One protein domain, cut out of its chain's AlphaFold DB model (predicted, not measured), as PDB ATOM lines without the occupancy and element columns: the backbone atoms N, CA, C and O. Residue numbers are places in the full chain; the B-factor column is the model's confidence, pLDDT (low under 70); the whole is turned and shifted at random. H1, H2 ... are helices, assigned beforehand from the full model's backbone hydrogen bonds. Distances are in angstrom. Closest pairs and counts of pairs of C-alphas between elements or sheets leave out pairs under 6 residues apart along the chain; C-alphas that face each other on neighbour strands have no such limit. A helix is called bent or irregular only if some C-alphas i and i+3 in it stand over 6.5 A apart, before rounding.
ATOM      1  N   VAL A 196     206.092 188.195 211.832       87.00
ATOM      2  CA  VAL A 196     205.054 189.016 211.172       87.00
ATOM      3  C   VAL A 196     205.051 190.455 211.690       87.00
ATOM      4  O   VAL A 196     205.214 191.375 210.895       87.00
ATOM      5  N   SER A 197     204.963 190.664 213.008       86.31
ATOM      6  CA  SER A 197     204.896 192.013 213.598       86.31
ATOM      7  C   SER A 197     206.151 192.851 213.318       86.31
ATOM      8  O   SER A 197     206.066 194.043 213.007       86.31
ATOM      9  N   TYR A 198     207.331 192.222 213.362       87.19
ATOM     10  CA  TYR A 198     208.593 192.871 213.003       87.19
ATOM     11  C   TYR A 198     208.636 193.245 211.517       87.19
ATOM     12  O   TYR A 198     209.104 194.329 211.175       87.19
ATOM     13  N   PHE A 199     208.150 192.368 210.632       88.19
ATOM     14  CA  PHE A 199     208.117 192.625 209.193       88.19
ATOM     15  C   PHE A 199     207.124 193.734 208.822       88.19
ATOM     16  O   PHE A 199     207.459 194.585 208.004       88.19
ATOM     17  N   GLU A 200     205.950 193.779 209.455       86.94
ATOM     18  CA  GLU A 200     204.961 194.847 209.251       86.94
ATOM     19  C   GLU A 200     205.491 196.211 209.697       86.94
ATOM     20  O   GLU A 200     205.361 197.187 208.960       86.94
ATOM     21  N   THR A 201     206.182 196.263 210.840       87.75
ATOM     22  CA  THR A 201     206.835 197.492 211.318       87.75
ATOM     23  C   THR A 201     207.926 197.954 210.345       87.75
ATOM     24  O   THR A 201     207.977 199.125 209.987       87.75
ATOM     25  N   ILE A 202     208.765 197.035 209.843       89.69
ATOM     26  CA  ILE A 202     209.790 197.349 208.829       89.69
ATOM     27  C   ILE A 202     209.141 197.860 207.537       89.69
ATOM     28  O   ILE A 202     209.599 198.852 206.976       89.69
ATOM     29  N   LYS A 203     208.081 197.197 207.062       88.25
ATOM     30  CA  LYS A 203     207.348 197.583 205.851       88.25
ATOM     31  C   LYS A 203     206.746 198.984 205.986       88.25
ATOM     32  O   LYS A 203     206.834 199.752 205.033       88.25
ATOM     33  N   ALA A 204     206.173 199.316 207.143       87.56
ATOM     34  CA  ALA A 204     205.591 200.630 207.410       87.56
ATOM     35  C   ALA A 204     206.663 201.727 207.529       87.56
ATOM     36  O   ALA A 204     206.616 202.701 206.780       87.56
ATOM     37  N   ASP A 205     207.655 201.547 208.406       88.12
ATOM     38  CA  ASP A 205     208.674 202.565 208.695       88.12
ATOM     39  C   ASP A 205     209.551 202.860 207.469       88.12
ATOM     40  O   ASP A 205     209.709 204.017 207.077       88.12
ATOM     41  N   PHE A 206     210.083 201.822 206.809       88.62
ATOM     42  CA  PHE A 206     210.896 202.009 205.602       88.62
ATOM     43  C   PHE A 206     210.046 202.401 204.387       88.62
ATOM     44  O   PHE A 206     210.541 203.096 203.502       88.62
ATOM     45  N   GLY A 207     208.779 201.972 204.335       86.00
ATOM     46  CA  GLY A 207     207.846 202.338 203.268       86.00
ATOM     47  C   GLY A 207     207.487 203.820 203.301       86.00
ATOM     48  O   GLY A 207     207.494 204.465 202.257       86.00
ATOM     49  N   LYS A 208     207.260 204.377 204.496       87.50
ATOM     50  CA  LYS A 208     207.027 205.811 204.684       87.50
ATOM     51  C   LYS A 208     208.218 206.637 204.194       87.50
ATOM     52  O   LYS A 208     208.034 207.507 203.352       87.50
ATOM     53  N   SER A 209     209.431 206.305 204.642       87.12
ATOM     54  CA  SER A 209     210.650 206.997 204.199       87.12
ATOM     55  C   SER A 209     210.862 206.918 202.688       87.12
ATOM     56  O   SER A 209     211.310 207.874 202.069       87.12
ATOM     57  N   HIS A 210     210.531 205.777 202.077       86.88
ATOM     58  CA  HIS A 210     210.620 205.588 200.629       86.88
ATOM     59  C   HIS A 210     209.646 206.493 199.852       86.88
ATOM     60  O   HIS A 210     210.053 207.146 198.893       86.88
ATOM     61  N   LEU A 211     208.388 206.584 200.292       83.38
ATOM     62  CA  LEU A 211     207.387 207.458 199.668       83.38
ATOM     63  C   LEU A 211     207.734 208.948 199.823       83.38
ATOM     64  O   LEU A 211     207.591 209.723 198.877       83.38
ATOM     65  N   GLU A 212     208.223 209.348 200.999       84.19
ATOM     66  CA  GLU A 212     208.679 210.720 201.256       84.19
ATOM     67  C   GLU A 212     209.872 211.097 200.362       84.19
ATOM     68  O   GLU A 212     209.882 212.182 199.784       84.19
ATOM     69  N   PHE A 213     210.836 210.189 200.164       86.06
ATOM     70  CA  PHE A 213     211.955 210.417 199.244       86.06
ATOM     71  C   PHE A 213     211.489 210.604 197.796       86.06
ATOM     72  O   PHE A 213     211.869 211.583 197.159       86.06
ATOM     73  N   ASN A 214     210.641 209.708 197.277       81.38
ATOM     74  CA  ASN A 214     210.175 209.799 195.889       81.38
ATOM     75  C   ASN A 214     209.397 211.098 195.622       81.38
ATOM     76  O   ASN A 214     209.673 211.785 194.637       81.38
ATOM     77  N   SER A 215     208.478 211.457 196.523       77.94
ATOM     78  CA  SER A 215     207.653 212.664 196.378       77.94
ATOM     79  C   SER A 215     208.456 213.963 196.457       77.94
ATOM     80  O   SER A 215     208.185 214.914 195.728       77.94
ATOM     81  N   THR A 216     209.480 214.021 197.306       77.44
ATOM     82  CA  THR A 216     210.295 215.234 197.461       77.44
ATOM     83  C   THR A 216     211.393 215.355 196.402       77.44
ATOM     84  O   THR A 216     211.608 216.449 195.883       77.44
ATOM     85  N   ALA A 217     212.044 214.249 196.026       78.62
ATOM     86  CA  ALA A 217     213.162 214.264 195.084       78.62
ATOM     87  C   ALA A 217     212.705 214.384 193.620       78.62
ATOM     88  O   ALA A 217     213.293 215.151 192.852       78.62
ATOM     89  N   PHE A 218     211.658 213.647 193.223       79.75
ATOM     90  CA  PHE A 218     211.238 213.546 191.820       79.75
ATOM     91  C   PHE A 218     209.981 214.353 191.501       79.75
ATOM     92  O   PHE A 218     210.022 215.095 190.525       79.75
ATOM     93  N   ASP A 219     208.910 214.297 192.303       78.06
ATOM     94  CA  ASP A 219     207.650 214.974 191.933       78.06
ATOM     95  C   ASP A 219     207.794 216.506 191.945       78.06
ATOM     96  O   ASP A 219     207.357 217.189 191.018       78.06
ATOM     97  N   VAL A 220     208.469 217.073 192.955       81.69
ATOM     98  CA  VAL A 220     208.735 218.525 193.019       81.69
ATOM     99  C   VAL A 220     209.625 218.983 191.856       81.69
ATOM    100  O   VAL A 220     209.355 220.007 191.219       81.69
ATOM    101  N   SER A 221     210.668 218.212 191.549       82.19
ATOM    102  CA  SER A 221     211.581 218.478 190.433       82.19
ATOM    103  C   SER A 221     210.862 218.378 189.083       82.19
ATOM    104  O   SER A 221     211.059 219.226 188.213       82.19
ATOM    105  N   LEU A 222     209.971 217.395 188.933       83.25
ATOM    106  CA  LEU A 222     209.157 217.178 187.740       83.25
ATOM    107  C   LEU A 222     208.195 218.342 187.512       83.25
ATOM    108  O   LEU A 222     208.208 218.910 186.425       83.25
ATOM    109  N   ASN A 223     207.456 218.770 188.539       85.12
ATOM    110  CA  ASN A 223     206.556 219.925 188.451       85.12
ATOM    111  C   ASN A 223     207.305 221.209 188.052       85.12
ATOM    112  O   ASN A 223     206.811 222.018 187.264       85.12
ATOM    113  N   THR A 224     208.522 221.388 188.575       86.69
ATOM    114  CA  THR A 224     209.380 222.538 188.253       86.69
ATOM    115  C   THR A 224     209.815 222.517 186.781       86.69
ATOM    116  O   THR A 224     209.734 223.535 186.091       86.69
ATOM    117  N   ILE A 225     210.241 221.351 186.281       86.12
ATOM    118  CA  ILE A 225     210.630 221.144 184.878       86.12
ATOM    119  C   ILE A 225     209.432 221.322 183.940       86.12
ATOM    120  O   ILE A 225     209.542 222.002 182.918       86.12
ATOM    121  N   GLU A 226     208.291 220.731 184.286       87.44
ATOM    122  CA  GLU A 226     207.068 220.795 183.494       87.44
ATOM    123  C   GLU A 226     206.586 222.239 183.355       87.44
ATOM    124  O   GLU A 226     206.448 222.725 182.233       87.44
ATOM    125  N   SER A 227     206.467 222.972 184.469       88.12
ATOM    126  CA  SER A 227     206.076 224.387 184.459       88.12
ATOM    127  C   SER A 227     207.010 225.246 183.599       88.12
ATOM    128  O   SER A 227     206.568 226.126 182.855       88.12
ATOM    129  N   PHE A 228     208.318 224.986 183.644       89.75
ATOM    130  CA  PHE A 228     209.281 225.692 182.804       89.75
ATOM    131  C   PHE A 228     209.068 225.423 181.308       89.75
ATOM    132  O   PHE A 228     209.021 226.369 180.518       89.75
ATOM    133  N   LEU A 229     208.911 224.157 180.912       88.19
ATOM    134  CA  LEU A 229     208.662 223.795 179.515       88.19
ATOM    135  C   LEU A 229     207.319 224.349 179.025       88.19
ATOM    136  O   LEU A 229     207.250 224.869 177.911       88.19
ATOM    137  N   GLU A 230     206.283 224.338 179.864       88.88
ATOM    138  CA  GLU A 230     204.986 224.948 179.553       88.88
ATOM    139  C   GLU A 230     205.088 226.449 179.303       88.88
ATOM    140  O   GLU A 230     204.506 226.953 178.342       88.88
ATOM    141  N   ASN A 231     205.882 227.168 180.097       88.50
ATOM    142  CA  ASN A 231     206.120 228.592 179.871       88.50
ATOM    143  C   ASN A 231     206.776 228.862 178.505       88.50
ATOM    144  O   ASN A 231     206.402 229.820 177.823       88.50
ATOM    145  N   ILE A 232     207.709 228.009 178.061       88.81
ATOM    146  CA  ILE A 232     208.334 228.132 176.732       88.81
ATOM    147  C   ILE A 232     207.328 227.814 175.619       88.81
ATOM    148  O   ILE A 232     207.265 228.542 174.626       88.81
ATOM    149  N   ILE A 233     206.498 226.785 175.797       88.19
ATOM    150  CA  ILE A 233     205.430 226.428 174.855       88.19
ATOM    151  C   ILE A 233     204.429 227.581 174.709       88.19
ATOM    152  O   ILE A 233     204.070 227.959 173.593       88.19
ATOM    153  N   LEU A 234     203.985 228.175 175.821       86.75
ATOM    154  CA  LEU A 234     203.073 229.324 175.819       86.75
ATOM    155  C   LEU A 234     203.678 230.515 175.077       86.75
ATOM    156  O   LEU A 234     202.991 231.190 174.312       86.75
ATOM    157  N   PHE A 235     204.968 230.759 175.278       84.06
ATOM    158  CA  PHE A 235     205.705 231.789 174.565       84.06
ATOM    159  C   PHE A 235     205.765 231.535 173.047       84.06
ATOM    160  O   PHE A 235     205.460 232.446 172.276       84.06
ATOM    161  N   GLN A 236     206.059 230.310 172.600       85.69
ATOM    162  CA  GLN A 236     206.033 229.967 171.171       85.69
ATOM    163  C   GLN A 236     204.626 230.083 170.572       85.69
ATOM    164  O   GLN A 236     204.463 230.632 169.485       85.69
ATOM    165  N   LYS A 237     203.588 229.654 171.299       85.69
ATOM    166  CA  LYS A 237     202.185 229.813 170.875       85.69
ATOM    167  C   LYS A 237     201.799 231.288 170.726       85.69
ATOM    168  O   LYS A 237     201.150 231.652 169.749       85.69
ATOM    169  N   ARG A 238     202.237 232.161 171.644       83.12
ATOM    170  CA  ARG A 238     202.043 233.618 171.515       83.12
ATOM    171  C   ARG A 238     202.675 234.156 170.236       83.12
ATOM    172  O   ARG A 238     202.036 234.951 169.558       83.12
ATOM    173  N   PHE A 239     203.878 233.703 169.889       78.62
ATOM    174  CA  PHE A 239     204.513 234.069 168.625       78.62
ATOM    175  C   PHE A 239     203.688 233.616 167.415       78.62
ATOM    176  O   PHE A 239     203.385 234.435 166.548       78.62
ATOM    177  N   ALA A 258     207.803 244.877 161.756       74.69
ATOM    178  CA  ALA A 258     207.045 244.013 162.655       74.69
ATOM    179  C   ALA A 258     207.749 242.663 162.882       74.69
ATOM    180  O   ALA A 258     207.910 242.269 164.035       74.69
ATOM    181  N   PHE A 259     208.253 242.003 161.832       75.31
ATOM    182  CA  PHE A 259     209.020 240.755 161.975       75.31
ATOM    183  C   PHE A 259     210.298 240.932 162.806       75.31
ATOM    184  O   PHE A 259     210.522 240.156 163.734       75.31
ATOM    185  N   ILE A 260     211.073 241.996 162.563       73.31
ATOM    186  CA  ILE A 260     212.279 242.308 163.354       73.31
ATOM    187  C   ILE A 260     211.936 242.497 164.836       73.31
ATOM    188  O   ILE A 260     212.660 242.030 165.719       73.31
ATOM    189  N   LYS A 261     210.837 243.202 165.137       80.06
ATOM    190  CA  LYS A 261     210.383 243.393 166.519       80.06
ATOM    191  C   LYS A 261     210.077 242.049 167.174       80.06
ATOM    192  O   LYS A 261     210.562 241.780 168.267       80.06
ATOM    193  N   VAL A 262     209.340 241.196 166.473       79.62
ATOM    194  CA  VAL A 262     208.950 239.880 166.971       79.62
ATOM    195  C   VAL A 262     210.166 238.965 167.189       79.62
ATOM    196  O   VAL A 262     210.260 238.309 168.224       79.62
ATOM    197  N   HIS A 263     211.139 238.958 166.277       80.25
ATOM    198  CA  HIS A 263     212.376 238.183 166.425       80.25
ATOM    199  C   HIS A 263     213.249 238.688 167.590       80.25
ATOM    200  O   HIS A 263     213.809 237.892 168.355       80.25
ATOM    201  N   ASN A 264     213.329 240.008 167.794       80.69
ATOM    202  CA  ASN A 264     214.018 240.590 168.948       80.69
ATOM    203  C   ASN A 264     213.325 240.240 170.271       80.69
ATOM    204  O   ASN A 264     214.005 239.834 171.217       80.69
ATOM    205  N   ASP A 265     211.995 240.345 170.324       83.19
ATOM    206  CA  ASP A 265     211.198 239.950 171.486       83.19
ATOM    207  C   ASP A 265     211.386 238.458 171.789       83.19
ATOM    208  O   ASP A 265     211.554 238.082 172.953       83.19
ATOM    209  N   PHE A 266     211.445 237.614 170.750       85.06
ATOM    210  CA  PHE A 266     211.730 236.192 170.899       85.06
ATOM    211  C   PHE A 266     213.111 235.958 171.527       85.06
ATOM    212  O   PHE A 266     213.229 235.304 172.564       85.06
ATOM    213  N   THR A 267     214.153 236.554 170.944       82.75
ATOM    214  CA  THR A 267     215.541 236.421 171.418       82.75
ATOM    215  C   THR A 267     215.672 236.846 172.885       82.75
ATOM    216  O   THR A 267     216.317 236.169 173.687       82.75
ATOM    217  N   LEU A 268     215.043 237.965 173.252       83.94
ATOM    218  CA  LEU A 268     215.095 238.521 174.600       83.94
ATOM    219  C   LEU A 268     214.368 237.628 175.614       83.94
ATOM    220  O   LEU A 268     214.858 237.441 176.730       83.94
ATOM    221  N   GLN A 269     213.231 237.042 175.234       86.50
ATOM    222  CA  GLN A 269     212.530 236.077 176.081       86.50
ATOM    223  C   GLN A 269     213.334 234.789 176.267       86.50
ATOM    224  O   GLN A 269     213.467 234.337 177.401       86.50
ATOM    225  N   VAL A 270     213.964 234.254 175.215       87.12
ATOM    226  CA  VAL A 270     214.859 233.089 175.337       87.12
ATOM    227  C   VAL A 270     216.009 233.371 176.302       87.12
ATOM    228  O   VAL A 270     216.276 232.561 177.191       87.12
ATOM    229  N   GLN A 271     216.652 234.537 176.196       85.06
ATOM    230  CA  GLN A 271     217.729 234.935 177.110       85.06
ATOM    231  C   GLN A 271     217.256 235.037 178.567       85.06
ATOM    232  O   GLN A 271     217.956 234.582 179.476       85.06
ATOM    233  N   ARG A 272     216.063 235.598 178.806       88.12
ATOM    234  CA  ARG A 272     215.456 235.653 180.147       88.12
ATOM    235  C   ARG A 272     215.157 234.257 180.689       88.12
ATOM    236  O   ARG A 272     215.510 233.982 181.833       88.12
ATOM    237  N   SER A 273     214.580 233.374 179.877       87.62
ATOM    238  CA  SER A 273     214.266 231.995 180.269       87.62
ATOM    239  C   SER A 273     215.523 231.177 180.566       87.62
ATOM    240  O   SER A 273     215.563 230.474 181.571       87.62
ATOM    241  N   GLN A 274     216.584 231.311 179.761       86.56
ATOM    242  CA  GLN A 274     217.878 230.671 180.034       86.56
ATOM    243  C   GLN A 274     218.503 231.171 181.343       86.56
ATOM    244  O   GLN A 274     219.057 230.374 182.101       86.56
ATOM    245  N   LYS A 275     218.395 232.477 181.628       87.88
ATOM    246  CA  LYS A 275     218.872 233.064 182.885       87.88
ATOM    247  C   LYS A 275     218.085 232.535 184.090       87.88
ATOM    248  O   LYS A 275     218.702 232.082 185.047       87.88
ATOM    249  N   ALA A 276     216.753 232.535 184.020       88.25
ATOM    250  CA  ALA A 276     215.889 232.012 185.081       88.25
ATOM    251  C   ALA A 276     216.137 230.515 185.342       88.25
ATOM    252  O   ALA A 276     216.265 230.097 186.492       88.25
ATOM    253  N   LEU A 277     216.303 229.720 184.281       88.94
ATOM    254  CA  LEU A 277     216.654 228.306 184.393       88.94
ATOM    255  C   LEU A 277     217.981 228.104 185.140       88.94
ATOM    256  O   LEU A 277     218.051 227.282 186.049       88.94
ATOM    257  N   LYS A 278     219.017 228.881 184.795       88.81
ATOM    258  CA  LYS A 278     220.349 228.771 185.405       88.81
ATOM    259  C   LYS A 278     220.394 229.249 186.860       88.81
ATOM    260  O   LYS A 278     221.022 228.597 187.689       88.81
ATOM    261  N   GLU A 279     219.812 230.414 187.139       88.50
ATOM    262  CA  GLU A 279     219.985 231.123 188.414       88.50
ATOM    263  C   GLU A 279     218.928 230.762 189.464       88.50
ATOM    264  O   GLU A 279     219.166 231.001 190.643       88.50
ATOM    265  N   GLN A 280     217.778 230.207 189.064       89.19
ATOM    266  CA  GLN A 280     216.664 229.924 189.980       89.19
ATOM    267  C   GLN A 280     216.249 228.451 189.952       89.19
ATOM    268  O   GLN A 280     216.308 227.783 190.981       89.19
ATOM    269  N   LEU A 281     215.878 227.919 188.783       90.00
ATOM    270  CA  LEU A 281     215.251 226.592 188.699       90.00
ATOM    271  C   LEU A 281     216.232 225.437 188.936       90.00
ATOM    272  O   LEU A 281     215.925 224.526 189.699       90.00
ATOM    273  N   LEU A 282     217.413 225.457 188.303       91.88
ATOM    274  CA  LEU A 282     218.423 224.415 188.523       91.88
ATOM    275  C   LEU A 282     218.905 224.378 189.989       91.88
ATOM    276  O   LEU A 282     218.914 223.285 190.552       91.88
ATOM    277  N   PRO A 283     219.236 225.512 190.647       93.81
ATOM    278  CA  PRO A 283     219.530 225.520 192.081       93.81
ATOM    279  C   PRO A 283     218.393 224.952 192.933       93.81
ATOM    280  O   PRO A 283     218.644 224.107 193.780       93.81
ATOM    281  N   GLN A 284     217.140 225.325 192.652       91.62
ATOM    282  CA  GLN A 284     215.980 224.809 193.384       91.62
ATOM    283  C   GLN A 284     215.851 223.278 193.278       91.62
ATOM    284  O   GLN A 284     215.577 222.612 194.274       91.62
ATOM    285  N   ILE A 285     216.057 222.708 192.087       90.88
ATOM    286  CA  ILE A 285     216.049 221.250 191.878       90.88
ATOM    287  C   ILE A 285     217.200 220.588 192.649       90.88
ATOM    288  O   ILE A 285     216.988 219.573 193.311       90.88
ATOM    289  N   ALA A 286     218.402 221.168 192.599       92.31
ATOM    290  CA  ALA A 286     219.565 220.645 193.307       92.31
ATOM    291  C   ALA A 286     219.363 220.655 194.830       92.31
ATOM    292  O   ALA A 286     219.593 219.636 195.477       92.31
ATOM    293  N   ASP A 287     218.876 221.766 195.386       91.06
ATOM    294  CA  ASP A 287     218.606 221.915 196.820       91.06
ATOM    295  C   ASP A 287     217.549 220.910 197.298       91.06
ATOM    296  O   ASP A 287     217.709 220.289 198.350       91.06
ATOM    297  N   ASN A 288     216.495 220.693 196.501       89.69
ATOM    298  CA  ASN A 288     215.476 219.688 196.797       89.69
ATOM    299  C   ASN A 288     216.066 218.273 196.814       89.69
ATOM    300  O   ASN A 288     215.845 217.539 197.772       89.69
ATOM    301  N   ILE A 289     216.854 217.898 195.799       90.81
ATOM    302  CA  ILE A 289     217.501 216.579 195.739       90.81
ATOM    303  C   ILE A 289     218.473 216.394 196.913       90.81
ATOM    304  O   ILE A 289     218.451 215.344 197.553       90.81
ATOM    305  N   ALA A 290     219.293 217.404 197.225       91.31
ATOM    306  CA  ALA A 290     220.239 217.364 198.341       91.31
ATOM    307  C   ALA A 290     219.519 217.110 199.670       91.31
ATOM    308  O   ALA A 290     219.855 216.173 200.395       91.31
ATOM    309  N   LYS A 291     218.471 217.899 199.940       90.62
ATOM    310  CA  LYS A 291     217.660 217.770 201.149       90.62
ATOM    311  C   LYS A 291     216.963 216.411 201.228       90.62
ATOM    312  O   LYS A 291     217.003 215.770 202.273       90.62
ATOM    313  N   SER A 292     216.381 215.931 200.128       89.75
ATOM    314  CA  SER A 292     215.740 214.613 200.077       89.75
ATOM    315  C   SER A 292     216.720 213.473 200.360       89.75
ATOM    316  O   SER A 292     216.355 212.519 201.044       89.75
ATOM    317  N   ILE A 293     217.958 213.550 199.860       90.00
ATOM    318  CA  ILE A 293     219.002 212.552 200.136       90.00
ATOM    319  C   ILE A 293     219.395 212.581 201.618       90.00
ATOM    320  O   ILE A 293     219.436 211.524 202.250       90.00
ATOM    321  N   GLU A 294     219.644 213.768 202.180       89.88
ATOM    322  CA  GLU A 294     220.013 213.943 203.590       89.88
ATOM    323  C   GLU A 294     218.918 213.412 204.529       89.88
ATOM    324  O   GLU A 294     219.184 212.549 205.378       89.88
ATOM    325  N   ASP A 295     217.671 213.847 204.315       90.25
ATOM    326  CA  ASP A 295     216.508 213.415 205.089       90.25
ATOM    327  C   ASP A 295     216.321 211.893 204.984       90.25
ATOM    328  O   ASP A 295     216.142 211.208 205.996       90.25
ATOM    329  N   TYR A 296     216.430 211.322 203.781       89.88
ATOM    330  CA  TYR A 296     216.251 209.885 203.568       89.88
ATOM    331  C   TYR A 296     217.337 209.042 204.247       89.88
ATOM    332  O   TYR A 296     217.020 208.048 204.907       89.88
ATOM    333  N   ILE A 297     218.612 209.437 204.150       87.62
ATOM    334  CA  ILE A 297     219.717 208.754 204.844       87.62
ATOM    335  C   ILE A 297     219.503 208.814 206.364       87.62
ATOM    336  O   ILE A 297     219.653 207.794 207.051       87.62
ATOM    337  N   GLY A 298     219.120 209.978 206.896       88.12
ATOM    338  CA  GLY A 298     218.811 210.157 208.315       88.12
ATOM    339  C   GLY A 298     217.677 209.240 208.781       88.12
ATOM    340  O   GLY A 298     217.826 208.497 209.759       88.12
ATOM    341  N   GLN A 299     216.568 209.216 208.039       90.38
ATOM    342  CA  GLN A 299     215.408 208.382 208.342       90.38
ATOM    343  C   GLN A 299     215.709 206.878 208.246       90.38
ATOM    344  O   GLN A 299     215.316 206.117 209.134       90.38
ATOM    345  N   LEU A 300     216.441 206.425 207.222       88.56
ATOM    346  CA  LEU A 300     216.816 205.015 207.079       88.56
ATOM    347  C   LEU A 300     217.693 204.531 208.240       88.56
ATOM    348  O   LEU A 300     217.479 203.427 208.751       88.56
ATOM    349  N   ASN A 301     218.647 205.348 208.691       87.62
ATOM    350  CA  ASN A 301     219.483 205.029 209.849       87.62
ATOM    351  C   ASN A 301     218.665 204.988 211.151       87.62
ATOM    352  O   ASN A 301     218.820 204.057 211.949       87.62
ATOM    353  N   ALA A 302     217.748 205.939 211.348       90.25
ATOM    354  CA  ALA A 302     216.839 205.945 212.493       90.25
ATOM    355  C   ALA A 302     215.931 204.701 212.511       90.25
ATOM    356  O   ALA A 302     215.801 204.041 213.545       90.25
ATOM    357  N   ASN A 303     215.363 204.329 211.361       90.81
ATOM    358  CA  ASN A 303     214.530 203.137 211.215       90.81
ATOM    359  C   ASN A 303     215.335 201.849 211.438       90.81
ATOM    360  O   ASN A 303     214.868 200.942 212.124       90.81
ATOM    361  N   LEU A 304     216.579 201.773 210.953       88.88
ATOM    362  CA  LEU A 304     217.459 200.622 211.180       88.88
ATOM    363  C   LEU A 304     217.796 200.417 212.668       88.88
ATOM    364  O   LEU A 304     217.887 199.271 213.119       88.88
ATOM    365  N   ASN A 305     217.943 201.499 213.441       88.12
ATOM    366  CA  ASN A 305     218.217 201.430 214.880       88.12
ATOM    367  C   ASN A 305     217.046 200.834 215.682       88.12
ATOM    368  O   ASN A 305     217.288 200.133 216.669       88.12
ATOM    369  N   LYS A 306     215.801 201.031 215.223       89.94
ATOM    370  CA  LYS A 306     214.594 200.422 215.814       89.94
ATOM    371  C   LYS A 306     214.495 198.910 215.557       89.94
ATOM    372  O   LYS A 306     213.858 198.197 216.328       89.94
ATOM    373  N   VAL A 307     215.130 198.390 214.499       91.19
ATOM    374  CA  VAL A 307     215.083 196.958 214.143       91.19
ATOM    375  C   VAL A 307     215.942 196.133 215.115       91.19
ATOM    376  O   VAL A 307     217.105 196.482 215.329       91.19
ATOM    377  N   PRO A 308     215.463 195.007 215.682       90.69
ATOM    378  CA  PRO A 308     216.265 194.171 216.582       90.69
ATOM    379  C   PRO A 308     217.437 193.473 215.864       90.69
ATOM    380  O   PRO A 308     217.328 193.074 214.701       90.69
ATOM    381  N   ASP A 309     218.567 193.273 216.563       86.69
ATOM    382  CA  ASP A 309     219.774 192.649 215.981       86.69
ATOM    383  C   ASP A 309     219.496 191.230 215.455       86.69
ATOM    384  O   ASP A 309     219.868 190.872 214.330       86.69
ATOM    385  N   LYS A 310     218.796 190.416 216.256       89.69
ATOM    386  CA  LYS A 310     218.427 189.038 215.917       89.69
ATOM    387  C   LYS A 310     217.003 188.728 216.356       89.69
ATOM    388  O   LYS A 310     216.615 189.078 217.463       89.69
ATOM    389  N   ILE A 311     216.288 187.989 215.516       89.44
ATOM    390  CA  ILE A 311     215.038 187.310 215.873       89.44
ATOM    391  C   ILE A 311     215.258 185.797 215.827       89.44
ATOM    392  O   ILE A 311     216.144 185.309 215.121       89.44
ATOM    393  N   LEU A 355     218.204 189.976 211.657       88.31
ATOM    394  CA  LEU A 355     217.221 190.847 211.005       88.31
ATOM    395  C   LEU A 355     217.813 192.227 210.683       88.31
ATOM    396  O   LEU A 355     217.854 192.591 209.510       88.31
ATOM    397  N   ARG A 356     218.391 192.931 211.669       88.38
ATOM    398  CA  ARG A 356     219.052 194.236 211.455       88.38
ATOM    399  C   ARG A 356     220.130 194.181 210.372       88.38
ATOM    400  O   ARG A 356     220.180 195.041 209.501       88.38
ATOM    401  N   HIS A 357     220.969 193.144 210.378       85.69
ATOM    402  CA  HIS A 357     221.999 192.967 209.348       85.69
ATOM    403  C   HIS A 357     221.401 192.769 207.943       85.69
ATOM    404  O   HIS A 357     221.939 193.284 206.967       85.69
ATOM    405  N   SER A 358     220.277 192.055 207.842       86.25
ATOM    406  CA  SER A 358     219.569 191.831 206.576       86.25
ATOM    407  C   SER A 358     218.940 193.125 206.047       86.25
ATOM    408  O   SER A 358     219.083 193.427 204.864       86.25
ATOM    409  N   CYS A 359     218.313 193.913 206.928       88.56
ATOM    410  CA  CYS A 359     217.770 195.233 206.601       88.56
ATOM    411  C   CYS A 359     218.872 196.201 206.160       88.56
ATOM    412  O   CYS A 359     218.728 196.835 205.122       88.56
ATOM    413  N   ARG A 360     220.011 196.250 206.866       86.94
ATOM    414  CA  ARG A 360     221.163 197.080 206.471       86.94
ATOM    415  C   ARG A 360     221.650 196.750 205.057       86.94
ATOM    416  O   ARG A 360     221.848 197.640 204.243       86.94
ATOM    417  N   LEU A 361     221.798 195.467 204.732       83.31
ATOM    418  CA  LEU A 361     222.274 195.054 203.409       83.31
ATOM    419  C   LEU A 361     221.283 195.370 202.279       83.31
ATOM    420  O   LEU A 361     221.697 195.820 201.212       83.31
ATOM    421  N   LEU A 362     219.992 195.086 202.483       84.56
ATOM    422  CA  LEU A 362     218.990 195.112 201.410       84.56
ATOM    423  C   LEU A 362     218.204 196.425 201.310       84.56
ATOM    424  O   LEU A 362     217.831 196.790 200.201       84.56
ATOM    425  N   LEU A 363     217.950 197.107 202.429       87.12
ATOM    426  CA  LEU A 363     217.142 198.335 202.486       87.12
ATOM    427  C   LEU A 363     217.976 199.608 202.658       87.12
ATOM    428  O   LEU A 363     217.424 200.690 202.514       87.12
ATOM    429  N   LEU A 364     219.277 199.490 202.945       85.81
ATOM    430  CA  LEU A 364     220.177 200.638 203.085       85.81
ATOM    431  C   LEU A 364     221.274 200.595 202.013       85.81
ATOM    432  O   LEU A 364     221.203 201.326 201.036       85.81
ATOM    433  N   ASN A 365     222.214 199.655 202.075       79.69
ATOM    434  CA  ASN A 365     223.380 199.686 201.180       79.69
ATOM    435  C   ASN A 365     223.050 199.426 199.708       79.69
ATOM    436  O   ASN A 365     223.440 200.171 198.812       79.69
ATOM    437  N   ARG A 366     222.303 198.347 199.435       81.44
ATOM    438  CA  ARG A 366     221.817 198.068 198.078       81.44
ATOM    439  C   ARG A 366     220.938 199.214 197.573       81.44
ATOM    440  O   ARG A 366     220.923 199.493 196.372       81.44
ATOM    441  N   ARG A 367     220.216 199.859 198.491       83.19
ATOM    442  CA  ARG A 367     219.323 200.963 198.178       83.19
ATOM    443  C   ARG A 367     220.101 202.196 197.744       83.19
ATOM    444  O   ARG A 367     219.788 202.728 196.690       83.19
ATOM    445  N   PHE A 368     221.155 202.563 198.467       84.06
ATOM    446  CA  PHE A 368     222.061 203.652 198.101       84.06
ATOM    447  C   PHE A 368     222.649 203.473 196.708       84.06
ATOM    448  O   PHE A 368     222.549 204.380 195.891       84.06
ATOM    449  N   LYS A 369     223.121 202.266 196.376       80.00
ATOM    450  CA  LYS A 369     223.581 201.969 195.015       80.00
ATOM    451  C   LYS A 369     222.482 202.142 193.957       80.00
ATOM    452  O   LYS A 369     222.731 202.661 192.879       80.00
ATOM    453  N   THR A 370     221.259 201.714 194.261       82.31
ATOM    454  CA  THR A 370     220.127 201.846 193.327       82.31
ATOM    455  C   THR A 370     219.707 203.307 193.152       82.31
ATOM    456  O   THR A 370     219.362 203.708 192.046       82.31
ATOM    457  N   ILE A 371     219.766 204.107 194.220       85.56
ATOM    458  CA  ILE A 371     219.518 205.551 194.175       85.56
ATOM    459  C   ILE A 371     220.592 206.240 193.345       85.56
ATOM    460  O   ILE A 371     220.246 206.993 192.448       85.56
ATOM    461  N   GLN A 372     221.865 205.919 193.563       82.19
ATOM    462  CA  GLN A 372     222.969 206.424 192.753       82.19
ATOM    463  C   GLN A 372     222.762 206.114 191.262       82.19
ATOM    464  O   GLN A 372     222.782 207.024 190.439       82.19
ATOM    465  N   ASP A 373     222.461 204.857 190.910       78.50
ATOM    466  CA  ASP A 373     222.164 204.464 189.523       78.50
ATOM    467  C   ASP A 373     221.000 205.278 188.927       78.50
ATOM    468  O   ASP A 373     221.023 205.637 187.750       78.50
ATOM    469  N   VAL A 374     219.962 205.557 189.720       84.12
ATOM    470  CA  VAL A 374     218.794 206.334 189.286       84.12
ATOM    471  C   VAL A 374     219.126 207.819 189.123       84.12
ATOM    472  O   VAL A 374     218.720 208.410 188.124       84.12
ATOM    473  N   LEU A 375     219.886 208.403 190.047       85.19
ATOM    474  CA  LEU A 375     220.343 209.791 189.992       85.19
ATOM    475  C   LEU A 375     221.266 210.032 188.788       85.19
ATOM    476  O   LEU A 375     221.099 211.017 188.073       85.19
ATOM    477  N   ASN A 376     222.138 209.077 188.464       78.06
ATOM    478  CA  ASN A 376     222.948 209.120 187.244       78.06
ATOM    479  C   ASN A 376     222.083 209.109 185.970       78.06
ATOM    480  O   ASN A 376     222.354 209.831 185.011       78.06
ATOM    481  N   ILE A 377     221.003 208.319 185.940       78.81
ATOM    482  CA  ILE A 377     220.069 208.343 184.801       78.81
ATOM    483  C   ILE A 377     219.291 209.665 184.765       78.81
ATOM    484  O   ILE A 377     219.063 210.200 183.680       78.81
ATOM    485  N   PHE A 378     218.910 210.214 185.919       83.25
ATOM    486  CA  PHE A 378     218.272 211.527 186.014       83.25
ATOM    487  C   PHE A 378     219.170 212.641 185.449       83.25
ATOM    488  O   PHE A 378     218.694 213.486 184.686       83.25
ATOM    489  N   GLU A 379     220.474 212.606 185.731       80.19
ATOM    490  CA  GLU A 379     221.458 213.517 185.140       80.19
ATOM    491  C   GLU A 379     221.482 213.414 183.603       80.19
ATOM    492  O   GLU A 379     221.386 214.428 182.906       80.19
ATOM    493  N   ILE A 380     221.492 212.195 183.052       74.69
ATOM    494  CA  ILE A 380     221.441 211.963 181.597       74.69
ATOM    495  C   ILE A 380     220.138 212.496 180.983       74.69
ATOM    496  O   ILE A 380     220.162 213.141 179.930       74.69
ATOM    497  N   VAL A 381     218.993 212.242 181.625       78.88
ATOM    498  CA  VAL A 381     217.687 212.754 181.174       78.88
ATOM    499  C   VAL A 381     217.682 214.285 181.176       78.88
ATOM    500  O   VAL A 381     217.201 214.888 180.214       78.88
ATOM    501  N   SER A 382     218.289 214.911 182.188       83.31
ATOM    502  CA  SER A 382     218.427 216.369 182.295       83.31
ATOM    503  C   SER A 382     219.239 216.950 181.128       83.31
ATOM    504  O   SER A 382     218.782 217.882 180.463       83.31
ATOM    505  N   PHE A 383     220.394 216.358 180.793       76.88
ATOM    506  CA  PHE A 383     221.189 216.779 179.631       76.88
ATOM    507  C   PHE A 383     220.416 216.661 178.314       76.88
ATOM    508  O   PHE A 383     220.448 217.569 177.481       76.88
ATOM    509  N   GLN A 384     219.702 215.549 178.118       75.44
ATOM    510  CA  GLN A 384     218.925 215.310 176.902       75.44
ATOM    511  C   GLN A 384     217.773 216.306 176.756       75.44
ATOM    512  O   GLN A 384     217.558 216.836 175.665       75.44
ATOM    513  N   MET A 385     217.073 216.608 177.852       82.56
ATOM    514  CA  MET A 385     216.039 217.640 177.879       82.56
ATOM    515  C   MET A 385     216.609 218.996 177.448       82.56
ATOM    516  O   MET A 385     216.079 219.618 176.529       82.56
ATOM    517  N   LEU A 386     217.717 219.431 178.058       82.38
ATOM    518  CA  LEU A 386     218.353 220.710 177.738       82.38
ATOM    519  C   LEU A 386     218.859 220.770 176.290       82.38
ATOM    520  O   LEU A 386     218.707 221.797 175.629       82.38
ATOM    521  N   SER A 387     219.413 219.671 175.771       77.44
ATOM    522  CA  SER A 387     219.870 219.579 174.380       77.44
ATOM    523  C   SER A 387     218.715 219.677 173.383       77.44
ATOM    524  O   SER A 387     218.816 220.379 172.376       77.44
ATOM    525  N   ASN A 388     217.607 218.984 173.644       77.94
ATOM    526  CA  ASN A 388     216.438 219.014 172.768       77.94
ATOM    527  C   ASN A 388     215.735 220.371 172.817       77.94
ATOM    528  O   ASN A 388     215.342 220.892 171.774       77.94
ATOM    529  N   LEU A 389     215.647 220.974 174.007       85.19
ATOM    530  CA  LEU A 389     215.135 222.328 174.172       85.19
ATOM    531  C   LEU A 389     215.975 223.330 173.376       85.19
ATOM    532  O   LEU A 389     215.428 224.134 172.628       85.19
ATOM    533  N   ARG A 390     217.306 223.257 173.485       83.69
ATOM    534  CA  ARG A 390     218.220 224.087 172.694       83.69
ATOM    535  C   ARG A 390     217.954 223.944 171.195       83.69
ATOM    536  O   ARG A 390     217.789 224.957 170.525       83.69
ATOM    537  N   ASN A 391     217.900 222.715 170.678       79.75
ATOM    538  CA  ASN A 391     217.672 222.465 169.250       79.75
ATOM    539  C   ASN A 391     216.337 223.063 168.783       79.75
ATOM    540  O   ASN A 391     216.274 223.706 167.739       79.75
ATOM    541  N   ASN A 392     215.283 222.907 169.586       87.94
ATOM    542  CA  ASN A 392     213.982 223.503 169.309       87.94
ATOM    543  C   ASN A 392     214.055 225.042 169.243       87.94
ATOM    544  O   ASN A 392     213.573 225.632 168.278       87.94
ATOM    545  N   LEU A 393     214.726 225.686 170.205       86.81
ATOM    546  CA  LEU A 393     214.917 227.142 170.228       86.81
ATOM    547  C   LEU A 393     215.754 227.656 169.042       86.81
ATOM    548  O   LEU A 393     215.437 228.707 168.489       86.81
ATOM    549  N   ILE A 394     216.797 226.923 168.636       82.19
ATOM    550  CA  ILE A 394     217.627 227.254 167.465       82.19
ATOM    551  C   ILE A 394     216.807 227.160 166.177       82.19
ATOM    552  O   ILE A 394     216.814 228.102 165.385       82.19
ATOM    553  N   ASN A 395     216.066 226.067 165.982       83.81
ATOM    554  CA  ASN A 395     215.232 225.878 164.793       83.81
ATOM    555  C   ASN A 395     214.149 226.959 164.697       83.81
ATOM    556  O   ASN A 395     213.905 227.506 163.624       83.81
ATOM    557  N   PHE A 396     213.557 227.334 165.831       85.31
ATOM    558  CA  PHE A 396     212.581 228.417 165.881       85.31
ATOM    559  C   PHE A 396     213.208 229.776 165.529       85.31
ATOM    560  O   PHE A 396     212.617 230.565 164.795       85.31
ATOM    561  N   ASN A 397     214.442 230.036 165.979       83.75
ATOM    562  CA  ASN A 397     215.199 231.230 165.595       83.75
ATOM    563  C   ASN A 397     215.525 231.263 164.090       83.75
ATOM    564  O   ASN A 397     215.476 232.317 163.464       83.75
ATOM    565  N   GLN A 398     215.846 230.117 163.486       81.62
ATOM    566  CA  GLN A 398     216.087 230.022 162.041       81.62
ATOM    567  C   GLN A 398     214.807 230.241 161.230       81.62
ATOM    568  O   GLN A 398     214.837 230.888 160.187       81.62
ATOM    569  N   LEU A 399     213.672 229.740 161.716       81.12
ATOM    570  CA  LEU A 399     212.364 229.995 161.117       81.12
ATOM    571  C   LEU A 399     212.011 231.490 161.142       81.12
ATOM    572  O   LEU A 399     211.533 232.024 160.143       81.12
ATOM    573  N   LEU A 400     212.320 232.187 162.240       77.38
ATOM    574  CA  LEU A 400     212.196 233.646 162.333       77.38
ATOM    575  C   LEU A 400     213.079 234.374 161.311       77.38
ATOM    576  O   LEU A 400     212.614 235.296 160.645       77.38
ATOM    577  N   GLU A 401     214.322 233.926 161.130       74.50
ATOM    578  CA  GLU A 401     215.219 234.471 160.104       74.50
ATOM    579  C   GLU A 401     214.661 234.253 158.686       74.50
ATOM    580  O   GLU A 401     214.715 235.155 157.845       74.50
ATOM    581  N   LYS A 402     214.091 233.074 158.393       75.94
ATOM    582  CA  LYS A 402     213.405 232.833 157.112       75.94
ATOM    583  C   LYS A 402     212.248 233.821 156.929       75.94
ATOM    584  O   LYS A 402     212.118 234.394 155.849       75.94
ATOM    585  N   ALA A 403     211.465 234.072 157.982       72.00
ATOM    586  CA  ALA A 403     210.327 234.990 157.946       72.00
ATOM    587  C   ALA A 403     210.729 236.437 157.635       72.00
ATOM    588  O   ALA A 403     210.062 237.108 156.850       72.00
ATOM    589  N   GLU A 404     211.853 236.907 158.181       67.00
ATOM    590  CA  GLU A 404     212.386 238.244 157.893       67.00
ATOM    591  C   GLU A 404     212.762 238.442 156.413       67.00
ATOM    592  O   GLU A 404     212.689 239.566 155.909       67.00
ATOM    593  N   ASN A 405     213.131 237.363 155.708       62.88
ATOM    594  CA  ASN A 405     213.626 237.385 154.325       62.88
ATOM    595  C   ASN A 405     212.532 237.210 153.248       62.88
ATOM    596  O   ASN A 405     212.812 237.391 152.064       62.88
ATOM    597  N   ILE A 406     211.289 236.891 153.627       61.50
ATOM    598  CA  ILE A 406     210.177 236.592 152.698       61.50
ATOM    599  C   ILE A 406     209.795 237.758 151.768       61.50
ATOM    600  O   ILE A 406     209.213 237.546 150.705       61.50
ATOM    601  N   ASN A 407     210.171 238.991 152.105       53.44
ATOM    602  CA  ASN A 407     209.820 240.189 151.337       53.44
ATOM    603  C   ASN A 407     210.382 240.253 149.899       53.44
ATOM    604  O   ASN A 407     210.103 241.230 149.208       53.44
ATOM    605  N   GLN A 408     211.148 239.260 149.433       50.19
ATOM    606  CA  GLN A 408     211.684 239.243 148.069       50.19
ATOM    607  C   GLN A 408     210.854 238.424 147.068       50.19
ATOM    608  O   GLN A 408     210.941 238.727 145.889       50.19
ATOM    609  N   LYS A 419     202.996 226.822 159.457       83.62
ATOM    610  CA  LYS A 419     202.996 225.359 159.567       83.62
ATOM    611  C   LYS A 419     204.269 224.822 160.238       83.62
ATOM    612  O   LYS A 419     204.163 224.063 161.198       83.62
ATOM    613  N   GLU A 420     205.452 225.249 159.790       83.88
ATOM    614  CA  GLU A 420     206.747 224.832 160.364       83.88
ATOM    615  C   GLU A 420     206.865 225.278 161.843       83.88
ATOM    616  O   GLU A 420     207.393 224.546 162.683       83.88
ATOM    617  N   ALA A 421     206.290 226.429 162.218       84.56
ATOM    618  CA  ALA A 421     206.261 226.903 163.603       84.56
ATOM    619  C   ALA A 421     205.335 226.063 164.498       84.56
ATOM    620  O   ALA A 421     205.695 225.759 165.639       84.56
ATOM    621  N   ILE A 422     204.164 225.658 163.989       86.31
ATOM    622  CA  ILE A 422     203.252 224.735 164.682       86.31
ATOM    623  C   ILE A 422     203.934 223.378 164.889       86.31
ATOM    624  O   ILE A 422     203.886 222.827 165.991       86.31
ATOM    625  N   GLU A 423     204.629 222.863 163.874       86.88
ATOM    626  CA  GLU A 423     205.399 221.621 163.973       86.88
ATOM    627  C   GLU A 423     206.478 221.717 165.066       86.88
ATOM    628  O   GLU A 423     206.538 220.859 165.948       86.88
ATOM    629  N   LEU A 424     207.261 222.798 165.116       85.31
ATOM    630  CA  LEU A 424     208.245 223.001 166.189       85.31
ATOM    631  C   LEU A 424     207.604 223.096 167.584       85.31
ATOM    632  O   LEU A 424     208.145 222.534 168.541       85.31
ATOM    633  N   ALA A 425     206.448 223.750 167.717       86.12
ATOM    634  CA  ALA A 425     205.728 223.818 168.988       86.12
ATOM    635  C   ALA A 425     205.221 222.431 169.433       86.12
ATOM    636  O   ALA A 425     205.330 222.077 170.609       86.12
ATOM    637  N   THR A 426     204.725 221.608 168.502       87.19
ATOM    638  CA  THR A 426     204.314 220.221 168.803       87.19
ATOM    639  C   THR A 426     205.487 219.324 169.196       87.19
ATOM    640  O   THR A 426     205.347 218.508 170.109       87.19
ATOM    641  N   MET A 427     206.670 219.509 168.597       83.94
ATOM    642  CA  MET A 427     207.889 218.810 169.025       83.94
ATOM    643  C   MET A 427     208.280 219.157 170.467       83.94
ATOM    644  O   MET A 427     208.741 218.283 171.203       83.94
ATOM    645  N   LEU A 428     208.092 220.412 170.892       84.81
ATOM    646  CA  LEU A 428     208.375 220.829 172.267       84.81
ATOM    647  C   LEU A 428     207.388 220.211 173.272       84.81
ATOM    648  O   LEU A 428     207.795 219.783 174.351       84.81
ATOM    649  N   GLU A 429     206.112 220.087 172.901       86.50
ATOM    650  CA  GLU A 429     205.107 219.385 173.711       86.50
ATOM    651  C   GLU A 429     205.444 217.885 173.845       86.50
ATOM    652  O   GLU A 429     205.395 217.321 174.939       86.50
ATOM    653  N   ALA A 430     205.887 217.246 172.757       85.62
ATOM    654  CA  ALA A 430     206.355 215.859 172.784       85.62
ATOM    655  C   ALA A 430     207.613 215.682 173.657       85.62
ATOM    656  O   ALA A 430     207.744 214.677 174.362       85.62
ATOM    657  N   LEU A 431     208.528 216.661 173.654       83.62
ATOM    658  CA  LEU A 431     209.691 216.676 174.546       83.62
ATOM    659  C   LEU A 431     209.273 216.750 176.018       83.62
ATOM    660  O   LEU A 431     209.827 216.009 176.836       83.62
ATOM    661  N   LYS A 432     208.302 217.614 176.349       87.31
ATOM    662  CA  LYS A 432     207.731 217.724 177.698       87.31
ATOM    663  C   LYS A 432     207.209 216.367 178.165       87.31
ATOM    664  O   LYS A 432     207.699 215.846 179.165       87.31
ATOM    665  N   GLN A 433     206.323 215.747 177.378       84.69
ATOM    666  CA  GLN A 433     205.734 214.447 177.715       84.69
ATOM    667  C   GLN A 433     206.796 213.350 177.875       84.69
ATOM    668  O   GLN A 433     206.794 212.614 178.856       84.69
ATOM    669  N   SER A 434     207.752 213.272 176.946       81.88
ATOM    670  CA  SER A 434     208.838 212.285 176.994       81.88
ATOM    671  C   SER A 434     209.723 212.437 178.237       81.88
ATOM    672  O   SER A 434     210.161 211.442 178.820       81.88
ATOM    673  N   THR A 435     209.982 213.676 178.663       77.62
ATOM    674  CA  THR A 435     210.782 213.968 179.862       77.62
ATOM    675  C   THR A 435     210.033 213.548 181.126       77.62
ATOM    676  O   THR A 435     210.599 212.831 181.954       77.62
ATOM    677  N   VAL A 436     208.750 213.908 181.228       82.81
ATOM    678  CA  VAL A 436     207.852 213.513 182.326       82.81
ATOM    679  C   VAL A 436     207.766 211.986 182.441       82.81
ATOM    680  O   VAL A 436     208.063 211.427 183.496       82.81
ATOM    681  N   ASP A 437     207.482 211.285 181.340       81.56
ATOM    682  CA  ASP A 437     207.373 209.819 181.316       81.56
ATOM    683  C   ASP A 437     208.670 209.125 181.758       81.56
ATOM    684  O   ASP A 437     208.651 208.062 182.383       81.56
ATOM    685  N   ARG A 438     209.825 209.699 181.407       79.69
ATOM    686  CA  ARG A 438     211.136 209.153 181.770       79.69
ATOM    687  C   ARG A 438     211.450 209.343 183.244       79.69
ATOM    688  O   ARG A 438     211.952 208.399 183.847       79.69
ATOM    689  N   ILE A 439     211.144 210.504 183.819       80.81
ATOM    690  CA  ILE A 439     211.326 210.748 185.256       80.81
ATOM    691  C   ILE A 439     210.373 209.858 186.066       80.81
ATOM    692  O   ILE A 439     210.811 209.204 187.012       80.81
ATOM    693  N   ASN A 440     209.117 209.705 185.634       81.12
ATOM    694  CA  ASN A 440     208.162 208.794 186.279       81.12
ATOM    695  C   ASN A 440     208.668 207.341 186.299       81.12
ATOM    696  O   ASN A 440     208.646 206.691 187.342       81.12
ATOM    697  N   LYS A 441     209.245 206.850 185.192       82.88
ATOM    698  CA  LYS A 441     209.868 205.510 185.137       82.88
ATOM    699  C   LYS A 441     211.039 205.329 186.109       82.88
ATOM    700  O   LYS A 441     211.321 204.202 186.519       82.88
ATOM    701  N   LEU A 442     211.751 206.401 186.461       82.12
ATOM    702  CA  LEU A 442     212.806 206.345 187.478       82.12
ATOM    703  C   LEU A 442     212.218 206.143 188.875       82.12
ATOM    704  O   LEU A 442     212.704 205.283 189.614       82.12
ATOM    705  N   SER A 443     211.139 206.863 189.187       80.44
ATOM    706  CA  SER A 443     210.371 206.679 190.422       80.44
ATOM    707  C   SER A 443     209.814 205.247 190.523       80.44
ATOM    708  O   SER A 443     210.076 204.543 191.501       80.44
ATOM    709  N   GLU A 444     209.204 204.733 189.447       82.44
ATOM    710  CA  GLU A 444     208.697 203.351 189.372       82.44
ATOM    711  C   GLU A 444     209.802 202.297 189.564       82.44
ATOM    712  O   GLU A 444     209.595 201.250 190.187       82.44
ATOM    713  N   ARG A 445     211.012 202.551 189.049       81.75
ATOM    714  CA  ARG A 445     212.166 201.660 189.244       81.75
ATOM    715  C   ARG A 445     212.601 201.622 190.707       81.75
ATOM    716  O   ARG A 445     212.955 200.548 191.208       81.75
ATOM    717  N   LEU A 446     212.587 202.768 191.386       83.50
ATOM    718  CA  LEU A 446     212.858 202.842 192.818       83.50
ATOM    719  C   LEU A 446     211.788 202.094 193.613       83.50
ATOM    720  O   LEU A 446     212.156 201.326 194.506       83.50
ATOM    721  N   ASP A 447     210.509 202.243 193.275       82.31
ATOM    722  CA  ASP A 447     209.416 201.483 193.894       82.31
ATOM    723  C   ASP A 447     209.629 199.973 193.738       82.31
ATOM    724  O   ASP A 447     209.635 199.219 194.716       82.31
ATOM    725  N   ALA A 448     209.887 199.520 192.509       83.25
ATOM    726  CA  ALA A 448     210.076 198.109 192.204       83.25
ATOM    727  C   ALA A 448     211.257 197.496 192.976       83.25
ATOM    728  O   ALA A 448     211.110 196.421 193.564       83.25
ATOM    729  N   ASP A 449     212.420 198.161 193.025       84.75
ATOM    730  CA  ASP A 449     213.566 197.653 193.796       84.75
ATOM    731  C   ASP A 449     213.268 197.607 195.305       84.75
ATOM    732  O   ASP A 449     213.618 196.619 195.960       84.75
ATOM    733  N   PHE A 450     212.560 198.605 195.848       87.62
ATOM    734  CA  PHE A 450     212.173 198.633 197.260       87.62
ATOM    735  C   PHE A 450     211.292 197.430 197.617       87.62
ATOM    736  O   PHE A 450     211.625 196.649 198.518       87.62
ATOM    737  N   PHE A 451     210.220 197.210 196.852       85.88
ATOM    738  CA  PHE A 451     209.300 196.097 197.076       85.88
ATOM    739  C   PHE A 451     209.963 194.731 196.869       85.88
ATOM    740  O   PHE A 451     209.761 193.812 197.668       85.88
ATOM    741  N   VAL A 452     210.828 194.596 195.859       87.12
ATOM    742  CA  VAL A 452     211.607 193.371 195.633       87.12
ATOM    743  C   VAL A 452     212.535 193.076 196.816       87.12
ATOM    744  O   VAL A 452     212.697 191.912 197.198       87.12
ATOM    745  N   ASN A 453     213.157 194.091 197.417       87.00
ATOM    746  CA  ASN A 453     214.056 193.905 198.555       87.00
ATOM    747  C   ASN A 453     213.295 193.604 199.856       87.00
ATOM    748  O   ASN A 453     213.739 192.733 200.612       87.00
ATOM    749  N   LEU A 454     212.113 194.194 200.068       87.62
ATOM    750  CA  LEU A 454     211.199 193.787 201.142       87.62
ATOM    751  C   LEU A 454     210.752 192.325 200.991       87.62
ATOM    752  O   LEU A 454     210.865 191.542 201.937       87.62
ATOM    753  N   GLN A 455     210.334 191.909 199.792       87.56
ATOM    754  CA  GLN A 455     209.937 190.521 199.539       87.56
ATOM    755  C   GLN A 455     211.109 189.543 199.727       87.56
ATOM    756  O   GLN A 455     210.927 188.434 200.229       87.56
ATOM    757  N   LYS A 456     212.342 189.939 199.382       86.75
ATOM    758  CA  LYS A 456     213.539 189.131 199.677       86.75
ATOM    759  C   LYS A 456     213.755 188.947 201.174       86.75
ATOM    760  O   LYS A 456     214.150 187.854 201.566       86.75
ATOM    761  N   ILE A 457     213.506 189.966 201.998       87.44
ATOM    762  CA  ILE A 457     213.596 189.840 203.460       87.44
ATOM    763  C   ILE A 457     212.560 188.828 203.959       87.44
ATOM    764  O   ILE A 457     212.947 187.899 204.668       87.44
ATOM    765  N   SER A 458     211.304 188.934 203.508       88.56
ATOM    766  CA  SER A 458     210.247 187.949 203.808       88.56
ATOM    767  C   SER A 458     210.683 186.523 203.424       88.56
ATOM    768  O   SER A 458     210.721 185.617 204.256       88.56
ATOM    769  N   ASN A 459     211.198 186.338 202.205       86.94
ATOM    770  CA  ASN A 459     211.682 185.040 201.720       86.94
ATOM    771  C   ASN A 459     212.932 184.515 202.461       86.94
ATOM    772  O   ASN A 459     213.188 183.308 202.467       86.94
ATOM    773  N   LEU A 460     213.769 185.394 203.023       86.06
ATOM    774  CA  LEU A 460     214.957 185.011 203.795       86.06
ATOM    775  C   LEU A 460     214.597 184.555 205.210       86.06
ATOM    776  O   LEU A 460     215.264 183.654 205.722       86.06
ATOM    777  N   ILE A 461     213.551 185.132 205.807       86.31
ATOM    778  CA  ILE A 461     212.991 184.707 207.100       86.31
ATOM    779  C   ILE A 461     212.548 183.235 207.017       86.31
ATOM    780  O   ILE A 461     212.837 182.453 207.919       86.31
ATOM    781  N   GLU A 462     211.988 182.808 205.881       84.88
ATOM    782  CA  GLU A 462     211.566 181.416 205.656       84.88
ATOM    783  C   GLU A 462     212.713 180.401 205.504       84.88
ATOM    784  O   GLU A 462     212.480 179.188 205.505       84.88
ATOM    785  N   LYS A 463     213.970 180.848 205.354       85.19
ATOM    786  CA  LYS A 463     215.105 179.966 205.038       85.19
ATOM    787  C   LYS A 463     216.029 179.750 206.247       85.19
ATOM    788  O   LYS A 463     216.689 180.688 206.695       85.19
TER     789      LYS A 463
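AT A GLANCE: This is residues 196 to 239, 258 to 311, 355 to 408 and 419 to 463 of the 1155 residues of an uncharacterized protein of Bacteroidales bacterium (UniProt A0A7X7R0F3). Four long helices lie side by side in a rod-shaped bundle, H1 and H3 running one way, H2 and H4 the other. H2 is bent and reaches H3 only near the rod's two ends, on the opposite side of the bundle from H4. The printed part has 197 residues, with H1, H2, H3 and H4 in chain order and no named strand: the class is all helix. The whole is loose, with a radius of gyration of the C-alphas of 23.0 A and spans of 85 by 28 by 21 A.

HOW THE PARTS SIT: H3, residues 355 to 408, touches H4, residues 419 to 461, opposite ways at a shallow tilt of 4 degrees; their closest C-alphas, Leu 362 and Asn 453, are 5.8 A apart. H2, residues 258 to 306, was assigned as one helix by its hydrogen bonds but is bent, with C-alphas 279 and 282 6.9 A apart; its arms, H2a to residue 279 and H2b from residue 282, stand at a shallow tilt of 27 degrees. With residues 393 to 404 alone, H3 touches H2a, closest at the C-alphas of Glu 404 and Phe 259, 5.9 A. With residues 356 to 364 alone, H3 touches H2b, closest at the C-alphas of Arg 356 and Leu 304, 6.6 A. H1, residues 196 to 239, touches H2b, closest at the C-alphas of Ala 217 and Ile 289, 5.0 A. H1 touches H2a with residues 228 to 239 alone, closest at the C-alphas of Phe 239 and Val 262, 7.5 A. H1 touches H4, closest at the C-alphas of Asn 214 and Ser 443, 6.3 A. H1 and H3 are close but not clearly touching, at 7.9 A between the C-alphas of Phe 206 and Leu 363. Both arms of H2 are apart from H4. Every O i to N i+4 pair is within hydrogen-bond range in H2a, H2b and H4, against 37 of 40 in H1 and 45 of 50 in H3.

IN THESE COORDINATES: H3 is 79.6 A long, H4 63.3 A, H1 62.0 A, H2b 36.5 A and H2a 31.6 A. H1 begins at C-alpha 196 (205.054, 189.016, 211.172), and H4 ends at C-alpha 461 (212.991, 184.707, 207.100). H3 is irregular, with C-alphas 404 and 407 7.3 A apart.

THE WHOLE: The C-alphas farthest apart, Ile 311 and Gln 408, are 85.5 A apart. Residues 240 to 257, 312 to 354 and 409 to 418 are not printed; the C-alpha gaps across these cuts are 11.9 A, 6.4 A and 20.0 A. The mean pLDDT of the printed part is 84.3, and residues 404 to 408 are under 70.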